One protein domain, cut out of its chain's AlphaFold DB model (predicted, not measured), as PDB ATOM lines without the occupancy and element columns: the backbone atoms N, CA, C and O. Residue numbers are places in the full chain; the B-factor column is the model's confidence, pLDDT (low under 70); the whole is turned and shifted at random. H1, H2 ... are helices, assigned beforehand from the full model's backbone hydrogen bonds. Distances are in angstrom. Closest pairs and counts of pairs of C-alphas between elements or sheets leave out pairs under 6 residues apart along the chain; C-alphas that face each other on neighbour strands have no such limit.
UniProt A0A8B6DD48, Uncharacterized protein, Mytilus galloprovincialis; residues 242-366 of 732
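AT A GLANCE: This is residues 242 to 366 of the 732 residues of an uncharacterized protein of Mytilus galloprovincialis (UniProt A0A8B6DD48). A helical hairpin of two long helices, H5 and H6, is crossed by a third long helix, H2, and these three make the core. H3 and the short H4 form a pair on the side of H2 away from H6, H1 lies near H5, and H7 folds back at the end of H6, so that H1 and H7 lie at opposite ends of the domain. The printed part has 125 residues with seven named helices, H1 to H7 in order along the chain, and no named strand; the class is all helix. It is compact, with a radius of gyration of the C-alphas of 14.7 A, and spans 42 by 34 by 27 A.

IN THESE COORDINATES: The longest helix, H5, residues 306 to 325, measures 28.5 A and begins at C-alpha 306 at (195.532, 227.586, 290.319). H6, residues 334 to 352, measures 27.5 A, and H2, residues 258 to 274, measures 24.1 A. H1 is residues 246 to 253, 10.6 A, beginning at C-alpha 246 at (212.018, 231.695, 293.804). H3 is residues 278 to 287, 14.3 A, and H4 is residues 299 to 302, 5.2 A. H7, residues 356 to 365, 14.5 A, ends at C-alpha 365 at (181.599, 211.015, 297.571).

HOW THE PARTS SIT: H5 and H6 are the hubs, touching three helices each. They form a hairpin at a shallow tilt of 30 degrees, opposite ways, with closest C-alphas those of Asp 307 and Ser 351, 5.9 A apart. H2 touches H5 at a tilt of 38 degrees, only just steep, opposite ways; the closest C-alphas, of Leu 265 and Val 313, are 6.3 A apart. With residues 266 to 273 alone H2 touches H6, at a steep tilt of 45 degrees, the same way; Val 269 and Ile 344 have the closest C-alphas, 7.0 A apart. H1 and H5 only just touch, with 3 pairs of C-alphas within 8 A, the closest those of Leu 251 and Ala 319 at 7.4 A. H3 touches H4, closest at the C-alphas of Lys 282 and Met 299, 6.4 A. H2 and H3 are close but not clearly touching, at 7.9 A between the C-alphas of Ser 271 and Met 281. H6 and H7 form a hairpin at a shallow tilt of 30 degrees; H7 touches residues 346 to 350 of H6 alone, closest at the C-alphas of Leu 350 and Lys 356, 6.5 A. H1 and H7 are apart. Every O i to N i+4 pair is within hydrogen-bond range in H1, H2, H3, H5 and H7, 14 of 15 are in H6, and H4 is too short for such a pair.

THE WHOLE: The C-alphas farthest apart are those of Tyr 242 and Leu 365, 42.8 A. The printed part has no cut. The link from H3 to H4, 11 residues, is long, and within it residues 292 to 293 pair antiparallel with residues 296 to 297. The mean pLDDT of the printed part is 84.2; it is under 70 at residues 242 to 243, 329 to 331 and 354 to 366, and H7 has a mean of 51.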
ATOM      1  N   TYR A 242     211.024 240.270 290.457       63.94
ATOM      2  CA  TYR A 242     212.056 240.491 291.472       63.94
ATOM      3  C   TYR A 242     212.896 239.244 291.750       63.94
ATOM      4  O   TYR A 242     214.055 239.381 292.133       63.94
ATOM      5  N   HIS A 243     212.352 238.039 291.527       67.12
ATOM      6  CA  HIS A 243     213.061 236.798 291.826       67.12
ATOM      7  C   HIS A 243     212.878 235.737 290.737       67.12
ATOM      8  O   HIS A 243     211.844 235.073 290.642       67.12
ATOM      9  N   LYS A 244     213.918 235.531 289.922       72.44
ATOM     10  CA  LYS A 244     213.888 234.531 288.844       72.44
ATOM     11  C   LYS A 244     213.976 233.087 289.350       72.44
ATOM     12  O   LYS A 244     213.433 232.225 288.676       72.44
ATOM     13  N   SER A 245     214.580 232.838 290.524       83.75
ATOM     14  CA  SER A 245     214.838 231.510 291.134       83.75
ATOM     15  C   SER A 245     214.005 231.209 292.409       83.75
ATOM     16  O   SER A 245     214.425 230.446 293.266       83.75
ATOM     17  N   PHE A 246     212.805 231.788 292.561       88.75
ATOM     18  CA  PHE A 246     212.018 231.695 293.804       88.75
ATOM     19  C   PHE A 246     211.748 230.265 294.338       88.75
ATOM     20  O   PHE A 246     211.810 230.062 295.550       88.75
ATOM     21  N   MET A 247     211.465 229.258 293.498       92.62
ATOM     22  CA  MET A 247     211.221 227.897 294.015       92.62
ATOM     23  C   MET A 247     212.506 227.234 294.510       92.62
ATOM     24  O   MET A 247     212.489 226.565 295.544       92.62
ATOM     25  N   GLU A 248     213.618 227.426 293.802       90.00
ATOM     26  CA  GLU A 248     214.929 226.940 294.243       90.00
ATOM     27  C   GLU A 248     215.352 227.552 295.578       90.00
ATOM     28  O   GLU A 248     215.876 226.838 296.436       90.00
ATOM     29  N   ASP A 249     215.081 228.841 295.784       89.69
ATOM     30  CA  ASP A 249     215.351 229.545 297.038       89.69
ATOM     31  C   ASP A 249     214.543 228.960 298.203       89.69
ATOM     32  O   ASP A 249     215.102 228.692 299.269       89.69
ATOM     33  N   ILE A 250     213.249 228.681 297.998       91.81
ATOM     34  CA  ILE A 250     212.410 228.031 299.019       91.81
ATOM     35  C   ILE A 250     212.972 226.646 299.358       91.81
ATOM     36  O   ILE A 250     213.180 226.338 300.533       91.81
ATOM     37  N   LEU A 251     213.290 225.830 298.347       92.88
ATOM     38  CA  LEU A 251     213.876 224.502 298.551       92.88
ATOM     39  C   LEU A 251     215.249 224.561 299.235       92.88
ATOM     40  O   LEU A 251     215.574 223.678 300.027       92.88
ATOM     41  N   SER A 252     216.043 225.594 298.962       91.06
ATOM     42  CA  SER A 252     217.372 225.780 299.554       91.06
ATOM     43  C   SER A 252     217.323 226.334 300.979       91.06
ATOM     44  O   SER A 252     218.226 226.047 301.758       91.06
ATOM     45  N   SER A 253     216.261 227.063 301.339       90.81
ATOM     46  CA  SER A 253     216.007 227.539 302.709       90.81
ATOM     47  C   SER A 253     215.464 226.452 303.646       90.81
ATOM     48  O   SER A 253     215.589 226.530 304.870       90.81
ATOM     49  N   ARG A 254     214.879 225.395 303.067       91.12
ATOM     50  CA  ARG A 254     214.203 224.320 303.798       91.12
ATOM     51  C   ARG A 254     215.066 223.638 304.871       91.12
ATOM     52  O   ARG A 254     214.527 223.417 305.950       91.12
ATOM     53  N   PRO A 255     216.364 223.332 304.662       88.00
ATOM     54  CA  PRO A 255     217.191 222.715 305.701       88.00
ATOM     55  C   PRO A 255     217.348 223.578 306.961       88.00
ATOM     56  O   PRO A 255     217.534 223.021 308.041       88.00
ATOM     57  N   GLN A 256     217.268 224.910 306.839       88.88
ATOM     58  CA  GLN A 256     217.356 225.820 307.985       88.88
ATOM     59  C   GLN A 256     215.996 226.068 308.650       88.88
ATOM     60  O   GLN A 256     215.948 226.279 309.858       88.88
ATOM     61  N   ASP A 257     214.899 226.042 307.885       87.25
ATOM     62  CA  ASP A 257     213.567 226.436 308.367       87.25
ATOM     63  C   ASP A 257     212.446 225.512 307.847       87.25
ATOM     64  O   ASP A 257     211.565 225.894 307.064       87.25
ATOM     65  N   ARG A 258     212.492 224.239 308.268       89.38
ATOM     66  CA  ARG A 258     211.528 223.205 307.843       89.38
ATOM     67  C   ARG A 258     210.100 223.514 308.290       89.38
ATOM     68  O   ARG A 258     209.160 223.287 307.527       89.38
ATOM     69  N   GLU A 259     209.930 224.032 309.506       88.06
ATOM     70  CA  GLU A 259     208.612 224.301 310.090       88.06
ATOM     71  C   GLU A 259     207.859 225.372 309.299       88.06
ATOM     72  O   GLU A 259     206.717 225.137 308.898       88.06
ATOM     73  N   ARG A 260     208.499 226.507 308.973       89.81
ATOM     74  CA  ARG A 260     207.857 227.550 308.157       89.81
ATOM     75  C   ARG A 260     207.548 227.077 306.745       89.81
ATOM     76  O   ARG A 260     206.474 227.386 306.229       89.81
ATOM     77  N   CYS A 261     208.422 226.273 306.138       91.62
ATOM     78  CA  CYS A 261     208.142 225.664 304.836       91.62
ATOM     79  C   CYS A 261     206.916 224.736 304.884       91.62
ATOM     80  O   CYS A 261     206.102 224.730 303.959       91.62
ATOM     81  N   ASN A 262     206.759 223.961 305.961       92.12
ATOM     82  CA  ASN A 262     205.618 223.064 306.141       92.12
ATOM     83  C   ASN A 262     204.323 223.838 306.438       92.12
ATOM     84  O   ASN A 262     203.277 223.488 305.891       92.12
ATOM     85  N   MET A 263     204.385 224.921 307.221       91.50
ATOM     86  CA  MET A 263     203.244 225.826 307.416       91.50
ATOM     87  C   MET A 263     202.824 226.502 306.106       91.50
ATOM     88  O   MET A 263     201.634 226.548 305.794       91.50
ATOM     89  N   LEU A 264     203.783 226.959 305.294       93.50
ATOM     90  CA  LEU A 264     203.509 227.519 303.969       93.50
ATOM     91  C   LEU A 264     202.821 226.495 303.056       93.50
ATOM     92  O   LEU A 264     201.824 226.824 302.416       93.50
ATOM     93  N   LEU A 265     203.306 225.247 303.024       94.62
ATOM     94  CA  LEU A 265     202.667 224.157 302.277       94.62
ATOM     95  C   LEU A 265     201.218 223.936 302.735       94.62
ATOM     96  O   LEU A 265     200.315 223.880 301.903       94.62
ATOM     97  N   MET A 266     200.991 223.847 304.047       93.94
ATOM     98  CA  MET A 266     199.660 223.676 304.636       93.94
ATOM     99  C   MET A 266     198.702 224.800 304.225       93.94
ATOM    100  O   MET A 266     197.599 224.524 303.751       93.94
ATOM    101  N   LEU A 267     199.135 226.058 304.346       94.38
ATOM    102  CA  LEU A 267     198.337 227.226 303.969       94.38
ATOM    103  C   LEU A 267     198.070 227.280 302.460       94.38
ATOM    104  O   LEU A 267     196.948 227.580 302.050       94.38
ATOM    105  N   LEU A 268     199.052 226.941 301.617       94.81
ATOM    106  CA  LEU A 268     198.864 226.878 300.165       94.81
ATOM    107  C   LEU A 268     197.821 225.824 299.781       94.81
ATOM    108  O   LEU A 268     196.909 226.125 299.008       94.81
ATOM    109  N   VAL A 269     197.903 224.621 300.354       94.19
ATOM    110  CA  VAL A 269     196.927 223.549 300.100       94.19
ATOM    111  C   VAL A 269     195.541 223.949 300.599       94.19
ATOM    112  O   VAL A 269     194.565 223.789 299.868       94.19
ATOM    113  N   ALA A 270     195.442 224.544 301.789       92.56
ATOM    114  CA  ALA A 270     194.180 225.054 302.315       92.56
ATOM    115  C   ALA A 270     193.578 226.147 301.419       92.56
ATOM    116  O   ALA A 270     192.377 226.134 301.149       92.56
ATOM    117  N   SER A 271     194.411 227.050 300.889       93.44
ATOM    118  CA  SER A 271     193.967 228.105 299.972       93.44
ATOM    119  C   SER A 271     193.388 227.552 298.667       93.44
ATOM    120  O   SER A 271     192.444 228.128 298.129       93.44
ATOM    121  N   LEU A 272     193.926 226.433 298.168       90.69
ATOM    122  CA  LEU A 272     193.448 225.762 296.959       90.69
ATOM    123  C   LEU A 272     192.165 224.966 297.210       90.69
ATOM    124  O   LEU A 272     191.273 224.962 296.364       90.69
ATOM    125  N   GLU A 273     192.084 224.304 298.361       89.12
ATOM    126  CA  GLU A 273     190.988 223.405 298.722       89.12
ATOM    127  C   GLU A 273     189.722 224.156 299.158       89.12
ATOM    128  O   GLU A 273     188.614 223.815 298.741       89.12
ATOM    129  N   PHE A 274     189.880 225.190 299.986       89.12
ATOM    130  CA  PHE A 274     188.768 225.961 300.549       89.12
ATOM    131  C   PHE A 274     188.527 227.287 299.828       89.12
ATOM    132  O   PHE A 274     187.547 227.954 300.130       89.12
ATOM    133  N   VAL A 275     189.365 227.640 298.844       88.44
ATOM    134  CA  VAL A 275     189.265 228.898 298.080       88.44
ATOM    135  C   VAL A 275     189.293 230.101 299.029       88.44
ATOM    136  O   VAL A 275     188.365 230.900 299.093       88.44
ATOM    137  N   MET A 276     190.365 230.192 299.816       89.06
ATOM    138  CA  MET A 276     190.485 231.190 300.883       89.06
ATOM    139  C   MET A 276     190.627 232.624 300.328       89.06
ATOM    140  O   MET A 276     191.356 232.819 299.347       89.06
ATOM    141  N   PRO A 277     190.011 233.642 300.967       91.69
ATOM    142  CA  PRO A 277     190.166 235.045 300.580       91.69
ATOM    143  C   PRO A 277     191.621 235.528 300.641       91.69
ATOM    144  O   PRO A 277     192.338 235.266 301.608       91.69
ATOM    145  N   THR A 278     192.051 236.299 299.639       90.69
ATOM    146  CA  THR A 278     193.439 236.787 299.529       90.69
ATOM    147  C   THR A 278     193.847 237.714 300.672       90.69
ATOM    148  O   THR A 278     194.972 237.609 301.151       90.69
ATOM    149  N   HIS A 279     192.945 238.584 301.139       91.25
ATOM    150  CA  HIS A 279     193.209 239.472 302.277       91.25
ATOM    151  C   HIS A 279     193.453 238.677 303.563       91.25
ATOM    152  O   HIS A 279     194.441 238.907 304.250       91.25
ATOM    153  N   LEU A 280     192.614 237.671 303.832       93.19
ATOM    154  CA  LEU A 280     192.794 236.788 304.982       93.19
ATOM    155  C   LEU A 280     194.141 236.056 304.918       93.19
ATOM    156  O   LEU A 280     194.836 235.960 305.925       93.19
ATOM    157  N   MET A 281     194.543 235.569 303.739       94.00
ATOM    158  CA  MET A 281     195.852 234.927 303.571       94.00
ATOM    159  C   MET A 281     197.007 235.899 303.812       94.00
ATOM    160  O   MET A 281     197.967 235.525 304.479       94.00
ATOM    161  N   LYS A 282     196.903 237.146 303.343       92.81
ATOM    162  CA  LYS A 282     197.912 238.180 303.593       92.81
ATOM    163  C   LYS A 282     198.098 238.429 305.095       92.81
ATOM    164  O   LYS A 282     199.215 238.290 305.591       92.81
ATOM    165  N   ASP A 283     197.012 238.691 305.820       91.50
ATOM    166  CA  ASP A 283     197.058 238.943 307.270       91.50
ATOM    167  C   ASP A 283     197.571 237.717 308.041       91.50
ATOM    168  O   ASP A 283     198.322 237.835 309.013       91.50
ATOM    169  N   THR A 284     197.205 236.516 307.579       92.25
ATOM    170  CA  THR A 284     197.682 235.254 308.160       92.25
ATOM    171  C   THR A 284     199.192 235.115 308.003       92.25
ATOM    172  O   THR A 284     199.879 234.779 308.967       92.25
ATOM    173  N   LEU A 285     199.736 235.399 306.817       92.50
ATOM    174  CA  LEU A 285     201.177 235.333 306.564       92.50
ATOM    175  C   LEU A 285     201.951 236.369 307.392       92.50
ATOM    176  O   LEU A 285     203.038 236.068 307.884       92.50
ATOM    177  N   GLU A 286     201.398 237.567 307.589       91.81
ATOM    178  CA  GLU A 286     202.007 238.606 308.428       91.81
ATOM    179  C   GLU A 286     202.013 238.203 309.912       91.81
ATOM    180  O   GLU A 286     203.064 238.225 310.558       91.81
ATOM    181  N   THR A 287     200.875 237.733 310.429       89.12
ATOM    182  CA  THR A 287     200.715 237.325 311.838       89.12
ATOM    183  C   THR A 287     201.591 236.119 312.193       89.12
ATOM    184  O   THR A 287     202.221 236.083 313.250       89.12
ATOM    185  N   THR A 288     201.694 235.142 311.286       87.00
ATOM    186  CA  THR A 288     202.487 233.913 311.480       87.00
ATOM    187  C   THR A 288     203.981 234.082 311.177       87.00
ATOM    188  O   THR A 288     204.734 233.111 311.247       87.00
ATOM    189  N   LYS A 289     204.442 235.304 310.860       88.44
ATOM    190  CA  LYS A 289     205.827 235.596 310.434       88.44
ATOM    191  C   LYS A 289     206.264 234.777 309.208       88.44
ATOM    192  O   LYS A 289     207.436 234.432 309.069       88.44
ATOM    193  N   LEU A 290     205.320 234.483 308.315       89.31
ATOM    194  CA  LEU A 290     205.518 233.778 307.047       89.31
ATOM    195  C   LEU A 290     205.540 234.716 305.839       89.31
ATOM    196  O   LEU A 290     205.578 234.235 304.711       89.31
ATOM    197  N   SER A 291     205.529 236.036 306.034       88.62
ATOM    198  CA  SER A 291     205.558 237.023 304.941       88.62
ATOM    199  C   SER A 291     206.749 236.841 303.989       88.62
ATOM    200  O   SER A 291     206.640 237.122 302.793       88.62
ATOM    201  N   LYS A 292     207.868 236.317 304.503       89.25
ATOM    202  CA  LYS A 292     209.065 235.992 303.730       89.25
ATOM    203  C   LYS A 292     209.628 234.632 304.140       89.25
ATOM    204  O   LYS A 292     209.827 234.378 305.326       89.25
ATOM    205  N   VAL A 293     209.923 233.781 303.159       86.94
ATOM    206  CA  VAL A 293     210.632 232.504 303.348       86.94
ATOM    207  C   VAL A 293     211.852 232.511 302.433       86.94
ATOM    208  O   VAL A 293     211.724 232.683 301.220       86.94
ATOM    209  N   GLY A 294     213.047 232.405 303.017       84.56
ATOM    210  CA  GLY A 294     214.290 232.686 302.299       84.56
ATOM    211  C   GLY A 294     214.286 234.115 301.743       84.56
ATOM    212  O   GLY A 294     214.079 235.076 302.487       84.56
ATOM    213  N   ASN A 295     214.461 234.259 300.428       84.56
ATOM    214  CA  ASN A 295     214.396 235.548 299.730       84.56
ATOM    215  C   ASN A 295     213.033 235.855 299.096       84.56
ATOM    216  O   ASN A 295     212.871 236.908 298.480       84.56
ATOM    217  N   VAL A 296     212.044 234.976 299.266       86.94
ATOM    218  CA  VAL A 296     210.785 235.027 298.519       86.94
ATOM    219  C   VAL A 296     209.668 235.620 299.365       86.94
ATOM    220  O   VAL A 296     209.424 235.174 300.488       86.94
ATOM    221  N   PHE A 297     208.954 236.596 298.802       89.50
ATOM    222  CA  PHE A 297     207.690 237.076 299.356       89.50
ATOM    223  C   PHE A 297     206.605 236.033 299.101       89.50
ATOM    224  O   PHE A 297     206.225 235.757 297.963       89.50
ATOM    225  N   THR A 298     206.116 235.411 300.170       90.00
ATOM    226  CA  THR A 298     205.241 234.234 300.064       90.00
ATOM    227  C   THR A 298     203.880 234.563 299.469       90.00
ATOM    228  O   THR A 298     203.320 233.731 298.760       90.00
ATOM    229  N   MET A 299     203.369 235.781 299.688       92.06
ATOM    230  CA  MET A 299     202.084 236.231 299.143       92.06
ATOM    231  C   MET A 299     202.041 236.149 297.611       92.06
ATOM    232  O   MET A 299     201.009 235.788 297.046       92.06
ATOM    233  N   ASP A 300     203.165 236.387 296.934       89.81
ATOM    234  CA  ASP A 300     203.225 236.338 295.472       89.81
ATOM    235  C   ASP A 300     202.919 234.934 294.931       89.81
ATOM    236  O   ASP A 300     202.374 234.800 293.836       89.81
ATOM    237  N   ILE A 301     203.196 233.885 295.716       91.88
ATOM    238  CA  ILE A 301     202.867 232.494 295.379       91.88
ATOM    239  C   ILE A 301     201.349 232.279 295.409       91.88
ATOM    240  O   ILE A 301     200.806 231.583 294.552       91.88
ATOM    241  N   PHE A 302     200.639 232.899 296.359       91.62
ATOM    242  CA  PHE A 302     199.177 232.800 296.472       91.62
ATOM    243  C   PHE A 302     198.447 233.516 295.329       91.62
ATOM    244  O   PHE A 302     197.310 233.155 295.016       91.62
ATOM    245  N   LEU A 303     199.105 234.483 294.680       90.06
ATOM    246  CA  LEU A 303     198.587 235.211 293.519       90.06
ATOM    247  C   LEU A 303     198.768 234.456 292.191       90.06
ATOM    248  O   LEU A 303     198.203 234.864 291.176       90.06
ATOM    249  N   LEU A 304     199.528 233.356 292.176       89.94
ATOM    250  CA  LEU A 304     199.720 232.539 290.977       89.94
ATOM    251  C   LEU A 304     198.430 231.808 290.570       89.94
ATOM    252  O   LEU A 304     197.526 231.550 291.379       89.94
ATOM    253  N   SER A 305     198.362 231.428 289.290       88.31
ATOM    254  CA  SER A 305     197.244 230.646 288.762       88.31
ATOM    255  C   SER A 305     197.077 229.337 289.542       88.31
ATOM    256  O   SER A 305     198.020 228.803 290.135       88.31
ATOM    257  N   ARG A 306     195.849 228.813 289.573       87.88
ATOM    258  CA  ARG A 306     195.532 227.586 290.319       87.88
ATOM    259  C   ARG A 306     196.421 226.413 289.896       87.88
ATOM    260  O   ARG A 306     196.891 225.688 290.764       87.88
ATOM    261  N   ASP A 307     196.665 226.257 288.600       87.06
ATOM    262  CA  ASP A 307     197.416 225.119 288.056       87.06
ATOM    263  C   ASP A 307     198.897 225.189 288.448       87.06
ATOM    264  O   ASP A 307     199.483 224.195 288.883       87.06
ATOM    265  N   VAL A 308     199.475 226.394 288.425       90.19
ATOM    266  CA  VAL A 308     200.844 226.644 288.894       90.19
ATOM    267  C   VAL A 308     200.951 226.398 290.396       90.19
ATOM    268  O   VAL A 308     201.879 225.727 290.843       90.19
ATOM    269  N   ARG A 309     199.978 226.866 291.187       92.81
ATOM    270  CA  ARG A 309     199.934 226.589 292.630       92.81
ATOM    271  C   ARG A 309     199.814 225.096 292.929       92.81
ATOM    272  O   ARG A 309     200.505 224.635 293.833       92.81
ATOM    273  N   CYS A 310     199.008 224.342 292.173       93.00
ATOM    274  CA  CYS A 310     198.936 222.879 292.278       93.00
ATOM    275  C   CYS A 310     200.313 222.237 292.048       93.00
ATOM    276  O   CYS A 310     200.734 221.389 292.832       93.00
ATOM    277  N   TYR A 311     201.052 222.681 291.029       93.62
ATOM    278  CA  TYR A 311     202.393 222.156 290.772       93.62
ATOM    279  C   TYR A 311     203.386 222.533 291.888       93.62
ATOM    280  O   TYR A 311     204.145 221.686 292.360       93.62
ATOM    281  N   ILE A 312     203.332 223.767 292.394       95.12
ATOM    282  CA  ILE A 312     204.166 224.215 293.521       95.12
ATOM    283  C   ILE A 312     203.925 223.354 294.764       95.12
ATOM    284  O   ILE A 312     204.890 222.877 295.363       95.12
ATOM    285  N   VAL A 313     202.666 223.095 295.142       95.88
ATOM    286  CA  VAL A 313     202.387 222.240 296.310       95.88
ATOM    287  C   VAL A 313     202.841 220.794 296.092       95.88
ATOM    288  O   VAL A 313     203.321 220.179 297.041       95.88
ATOM    289  N   SER A 314     202.794 220.266 294.862       95.75
ATOM    290  CA  SER A 314     203.380 218.957 294.527       95.75
ATOM    291  C   SER A 314     204.899 218.917 294.720       95.75
ATOM    292  O   SER A 314     205.415 217.950 295.282       95.75
ATOM    293  N   ILE A 315     205.618 219.969 294.313       96.19
ATOM    294  CA  ILE A 315     207.075 220.087 294.506       96.19
ATOM    295  C   ILE A 315     207.408 220.176 295.999       96.19
ATOM    296  O   ILE A 315     208.264 219.440 296.492       96.19
ATOM    297  N   LEU A 316     206.704 221.033 296.744       95.50
ATOM    298  CA  LEU A 316     206.916 221.208 298.183       95.50
ATOM    299  C   LEU A 316     206.600 219.930 298.974       95.50
ATOM    300  O   LEU A 316     207.359 219.563 299.870       95.50
ATOM    301  N   LEU A 317     205.534 219.207 298.618       94.50
ATOM    302  CA  LEU A 317     205.245 217.890 299.189       94.50
ATOM    303  C   LEU A 317     206.333 216.867 298.828       94.50
ATOM    304  O   LEU A 317     206.695 216.041 299.662       94.50
ATOM    305  N   GLY A 318     206.875 216.925 297.609       94.00
ATOM    306  CA  GLY A 318     208.027 216.121 297.209       94.00
ATOM    307  C   GLY A 318     209.236 216.361 298.115       94.00
ATOM    308  O   GLY A 318     209.859 215.399 298.552       94.00
ATOM    309  N   ALA A 319     209.516 217.618 298.470       94.12
ATOM    310  CA  ALA A 319     210.577 217.955 299.418       94.12
ATOM    311  C   ALA A 319     210.311 217.367 300.814       94.12
ATOM    312  O   ALA A 319     211.203 216.767 301.403       94.12
ATOM    313  N   VAL A 320     209.068 217.440 301.303       92.44
ATOM    314  CA  VAL A 320     208.666 216.773 302.557       92.44
ATOM    315  C   VAL A 320     208.898 215.262 302.485       92.44
ATOM    316  O   VAL A 320     209.398 214.674 303.437       92.44
ATOM    317  N   LYS A 321     208.543 214.616 301.369       90.69
ATOM    318  CA  LYS A 321     208.745 213.171 301.188       90.69
ATOM    319  C   LYS A 321     210.229 212.802 301.226       90.69
ATOM    320  O   LYS A 321     210.578 211.818 301.865       90.69
ATOM    321  N   VAL A 322     211.083 213.599 300.586       91.19
ATOM    322  CA  VAL A 322     212.539 213.396 300.607       91.19
ATOM    323  C   VAL A 322     213.106 213.543 302.018       91.19
ATOM    324  O   VAL A 322     213.902 212.700 302.416       91.19
ATOM    325  N   ASP A 323     212.659 214.533 302.794       89.50
ATOM    326  CA  ASP A 323     213.068 214.673 304.200       89.50
ATOM    327  C   ASP A 323     212.671 213.437 305.026       89.50
ATOM    328  O   ASP A 323     213.476 212.907 305.789       89.50
ATOM    329  N   LYS A 324     211.445 212.924 304.837       85.81
ATOM    330  CA  LYS A 324     210.967 211.726 305.548       85.81
ATOM    331  C   LYS A 324     211.747 210.469 305.156       85.81
ATOM    332  O   LYS A 324     212.039 209.650 306.024       85.81
ATOM    333  N   ASP A 325     212.108 210.322 303.881       85.19
ATOM    334  CA  ASP A 325     212.959 209.220 303.412       85.19
ATOM    335  C   ASP A 325     214.392 209.320 303.979       85.19
ATOM    336  O   ASP A 325     215.028 208.292 304.217       85.19
ATOM    337  N   ASP A 326     214.870 210.538 304.262       85.62
ATOM    338  CA  ASP A 326     216.147 210.823 304.942       85.62
ATOM    339  C   ASP A 326     216.051 210.748 306.483       85.62
ATOM    340  O   ASP A 326     217.030 210.979 307.188       85.62
ATOM    341  N   LYS A 327     214.875 210.383 307.025       83.25
ATOM    342  CA  LYS A 327     214.557 210.345 308.470       83.25
ATOM    343  C   LYS A 327     214.718 211.695 309.179       83.25
ATOM    344  O   LYS A 327     214.986 211.744 310.379       83.25
ATOM    345  N   GLU A 328     214.541 212.788 308.451       76.56
ATOM    346  CA  GLU A 328     214.543 214.133 309.007       76.56
ATOM    347  C   GLU A 328     213.117 214.534 309.409       76.56
ATOM    348  O   GLU A 328     212.249 214.795 308.571       76.56
ATOM    349  N   ASP A 329     212.866 214.613 310.716       65.50
ATOM    350  CA  ASP A 329     211.566 215.029 311.238       65.50
ATOM    351  C   ASP A 329     211.404 216.556 311.149       65.50
ATOM    352  O   ASP A 329     211.884 217.320 311.981       65.50
ATOM    353  N   GLY A 330     210.678 217.022 310.132       61.16
ATOM    354  CA  GLY A 330     210.325 218.439 309.948       61.16
ATOM    355  C   GLY A 330     209.089 218.904 310.733       61.16
ATOM    356  O   GLY A 330     208.430 219.853 310.313       61.16
ATOM    357  N   GLY A 331     208.690 218.192 311.792       66.44
ATOM    358  CA  GLY A 331     207.490 218.504 312.588       66.44
ATOM    359  C   GLY A 331     206.147 218.093 311.958       66.44
ATOM    360  O   GLY A 331     205.103 218.245 312.589       66.44
ATOM    361  N   LEU A 332     206.149 217.531 310.742       82.00
ATOM    362  CA  LEU A 332     204.943 217.045 310.065       82.00
ATOM    363  C   LEU A 332     204.685 215.563 310.381       82.00
ATOM    364  O   LEU A 332     205.295 214.665 309.786       82.00
ATOM    365  N   TYR A 333     203.743 215.303 311.287       82.06
ATOM    366  CA  TYR A 333     203.372 213.944 311.685       82.06
ATOM    367  C   TYR A 333     202.736 213.139 310.534       82.06
ATOM    368  O   TYR A 333     202.163 213.686 309.589       82.06
ATOM    369  N   ASP A 334     202.830 211.809 310.603       79.38
ATOM    370  CA  ASP A 334     202.496 210.910 309.484       79.38
ATOM    371  C   ASP A 334     201.064 211.032 308.974       79.38
ATOM    372  O   ASP A 334     200.842 211.039 307.764       79.38
ATOM    373  N   LYS A 335     200.088 211.176 309.875       80.56
ATOM    374  CA  LYS A 335     198.684 211.333 309.476       80.56
ATOM    375  C   LYS A 335     198.457 212.626 308.684       80.56
ATOM    376  O   LYS A 335     197.723 212.599 307.698       80.56
ATOM    377  N   LEU A 336     199.107 213.729 309.064       83.81
ATOM    378  CA  LEU A 336     198.998 214.997 308.342       83.81
ATOM    379  C   LEU A 336     199.729 214.960 307.000       83.81
ATOM    380  O   LEU A 336     199.214 215.460 306.003       83.81
ATOM    381  N   TYR A 337     200.886 214.299 306.941       87.25
ATOM    382  CA  TYR A 337     201.565 214.037 305.674       87.25
ATOM    383  C   TYR A 337     200.684 213.233 304.713       87.25
ATOM    384  O   TYR A 337     200.510 213.636 303.565       87.25
ATOM    385  N   LEU A 338     200.086 212.130 305.178       82.62
ATOM    386  CA  LEU A 338     199.165 211.327 304.370       82.62
ATOM    387  C   LEU A 338     197.966 212.158 303.908       82.62
ATOM    388  O   LEU A 338     197.588 212.094 302.742       82.62
ATOM    389  N   CYS A 339     197.416 212.993 304.790       85.19
ATOM    390  CA  CYS A 339     196.369 213.940 304.435       85.19
ATOM    391  C   CYS A 339     196.791 214.852 303.273       85.19
ATOM    392  O   CYS A 339     196.123 214.880 302.239       85.19
ATOM    393  N   LEU A 340     197.914 215.563 303.406       88.81
ATOM    394  CA  LEU A 340     198.435 216.435 302.350       88.81
ATOM    395  C   LEU A 340     198.692 215.664 301.052       88.81
ATOM    396  O   LEU A 340     198.350 216.136 299.970       88.81
ATOM    397  N   PHE A 341     199.228 214.452 301.160       86.69
ATOM    398  CA  PHE A 341     199.519 213.567 300.037       86.69
ATOM    399  C   PHE A 341     198.275 213.161 299.230       86.69
ATOM    400  O   PHE A 341     198.335 213.060 297.997       86.69
ATOM    401  N   TYR A 342     197.134 212.944 299.885       83.44
ATOM    402  CA  TYR A 342     195.867 212.694 299.193       83.44
ATOM    403  C   TYR A 342     195.245 213.972 298.654       83.44
ATOM    404  O   TYR A 342     194.869 214.002 297.484       83.44
ATOM    405  N   THR A 343     195.199 215.031 299.460       85.62
ATOM    406  CA  THR A 343     194.593 216.301 299.051       85.62
ATOM    407  C   THR A 343     195.292 216.884 297.829       85.62
ATOM    408  O   THR A 343     194.626 217.228 296.860       85.62
ATOM    409  N   ILE A 344     196.627 216.918 297.806       90.00
ATOM    410  CA  ILE A 344     197.394 217.431 296.661       90.00
ATOM    411  C   ILE A 344     197.179 216.572 295.410       90.00
ATOM    412  O   ILE A 344     197.041 217.112 294.312       90.00
ATOM    413  N   SER A 345     197.108 215.247 295.557       85.88
ATOM    414  CA  SER A 345     196.836 214.361 294.421       85.88
ATOM    415  C   SER A 345     195.462 214.635 293.816       85.88
ATOM    416  O   SER A 345     195.348 214.779 292.604       85.88
ATOM    417  N   GLU A 346     194.431 214.799 294.646       84.38
ATOM    418  CA  GLU A 346     193.091 215.147 294.170       84.38
ATOM    419  C   GLU A 346     193.042 216.556 293.568       84.38
ATOM    420  O   GLU A 346     192.472 216.739 292.495       84.38
ATOM    421  N   LEU A 347     193.709 217.543 294.174       87.25
ATOM    422  CA  LEU A 347     193.826 218.891 293.608       87.25
ATOM    423  C   LEU A 347     194.493 218.880 292.224       87.25
ATOM    424  O   LEU A 347     194.040 219.601 291.333       87.25
ATOM    425  N   THR A 348     195.505 218.031 292.031       87.31
ATOM    426  CA  THR A 348     196.193 217.831 290.743       87.31
ATOM    427  C   THR A 348     195.297 217.127 289.719       87.31
ATOM    428  O   THR A 348     195.313 217.444 288.531       87.31
ATOM    429  N   LYS A 349     194.453 216.185 290.149       85.75
ATOM    430  CA  LYS A 349     193.451 215.581 289.255       85.75
ATOM    431  C   LYS A 349     192.400 216.601 288.828       85.75
ATOM    432  O   LYS A 349     192.054 216.684 287.650       85.75
ATOM    433  N   LEU A 350     191.936 217.418 289.774       82.44
ATOM    434  CA  LEU A 350     190.940 218.463 289.546       82.44
ATOM    435  C   LEU A 350     191.457 219.609 288.666       82.44
ATOM    436  O   LEU A 350     190.649 220.185 287.936       82.44
ATOM    437  N   SER A 351     192.755 219.946 288.698       83.06
ATOM    438  CA  SER A 351     193.326 220.927 287.755       83.06
ATOM    439  C   SER A 351     193.256 220.426 286.313       83.06
ATOM    440  O   SER A 351     193.029 221.212 285.398       83.06
ATOM    441  N   HIS A 352     193.353 219.111 286.093       79.75
ATOM    442  CA  HIS A 352     193.327 218.525 284.751       79.75
ATOM    443  C   HIS A 352     191.924 218.135 284.252       79.75
ATOM    444  O   HIS A 352     191.784 217.791 283.079       79.75
ATOM    445  N   ALA A 353     190.865 218.250 285.054       72.06
ATOM    446  CA  ALA A 353     189.500 217.907 284.635       72.06
ATOM    447  C   ALA A 353     188.865 218.986 283.729       72.06
ATOM    448  O   ALA A 353     188.989 220.178 284.013       72.06
ATOM    449  N   VAL A 354     188.182 218.585 282.645       60.12
ATOM    450  CA  VAL A 354     187.404 219.507 281.779       60.12
ATOM    451  C   VAL A 354     186.178 220.015 282.532       60.12
ATOM    452  O   VAL A 354     185.991 221.224 282.659       60.12
ATOM    453  N   ASP A 355     185.416 219.099 283.137       58.88
ATOM    454  CA  ASP A 355     184.262 219.420 283.973       58.88
ATOM    455  C   ASP A 355     184.613 219.392 285.463       58.88
ATOM    456  O   ASP A 355     184.527 218.374 286.160       58.88
ATOM    457  N   LYS A 356     184.955 220.572 285.994       58.31
ATOM    458  CA  LYS A 356     185.247 220.773 287.425       58.31
ATOM    459  C   LYS A 356     184.095 220.315 288.333       58.31
ATOM    460  O   LYS A 356     184.337 219.956 289.482       58.31
ATOM    461  N   ARG A 357     182.850 220.311 287.835       49.91
ATOM    462  CA  ARG A 357     181.646 219.923 288.594       49.91
ATOM    463  C   ARG A 357     181.537 218.412 288.800       49.91
ATOM    464  O   ARG A 357     181.334 217.988 289.933       49.91
ATOM    465  N   GLU A 358     181.709 217.600 287.757       48.56
ATOM    466  CA  GLU A 358     181.575 216.139 287.864       48.56
ATOM    467  C   GLU A 358     182.703 215.530 288.713       48.56
ATOM    468  O   GLU A 358     182.475 214.682 289.578       48.56
ATOM    469  N   CYS A 359     183.923 216.039 288.532       51.25
ATOM    470  CA  CYS A 359     185.094 215.597 289.279       51.25
ATOM    471  C   CYS A 359     185.006 215.995 290.769       51.25
ATOM    472  O   CYS A 359     185.323 215.194 291.652       51.25
ATOM    473  N   ALA A 360     184.461 217.182 291.072       51.56
ATOM    474  CA  ALA A 360     184.166 217.600 292.445       51.56
ATOM    475  C   ALA A 360     183.072 216.746 293.111       51.56
ATOM    476  O   ALA A 360     183.118 216.543 294.322       51.56
ATOM    477  N   ILE A 361     182.100 216.225 292.354       49.88
ATOM    478  CA  ILE A 361     181.069 215.318 292.886       49.88
ATOM    479  C   ILE A 361     181.694 213.966 293.259       49.88
ATOM    480  O   ILE A 361     181.497 213.500 294.379       49.88
ATOM    481  N   LYS A 362     182.510 213.369 292.380       50.75
ATOM    482  CA  LYS A 362     183.202 212.094 292.661       50.75
ATOM    483  C   LYS A 362     184.162 212.206 293.854       50.75
ATOM    484  O   LYS A 362     184.162 211.328 294.714       50.75
ATOM    485  N   SER A 363     184.900 213.314 293.956       52.94
ATOM    486  CA  SER A 363     185.767 213.623 295.104       52.94
ATOM    487  C   SER A 363     184.973 213.784 296.413       52.94
ATOM    488  O   SER A 363     185.332 213.194 297.432       52.94
ATOM    489  N   LYS A 364     183.824 214.480 296.385       49.78
ATOM    490  CA  LYS A 364     182.933 214.639 297.552       49.78
ATOM    491  C   LYS A 364     182.312 213.328 298.048       49.78
ATOM    492  O   LYS A 364     182.020 213.228 299.236       49.78
ATOM    493  N   LEU A 365     182.101 212.339 297.173       43.72
ATOM    494  CA  LEU A 365     181.599 211.015 297.571       43.72
ATOM    495  C   LEU A 365     182.672 210.129 298.226       43.72
ATOM    496  O   LEU A 365     182.333 209.125 298.855       43.72
ATOM    497  N   ASN A 366     183.956 210.477 298.114       59.78
ATOM    498  CA  ASN A 366     185.020 209.686 298.713       59.78
ATOM    499  C   ASN A 366     185.095 209.940 300.230       59.78
ATOM    500  O   ASN A 366     185.671 210.920 300.696       59.78
TER     501      ASN A 366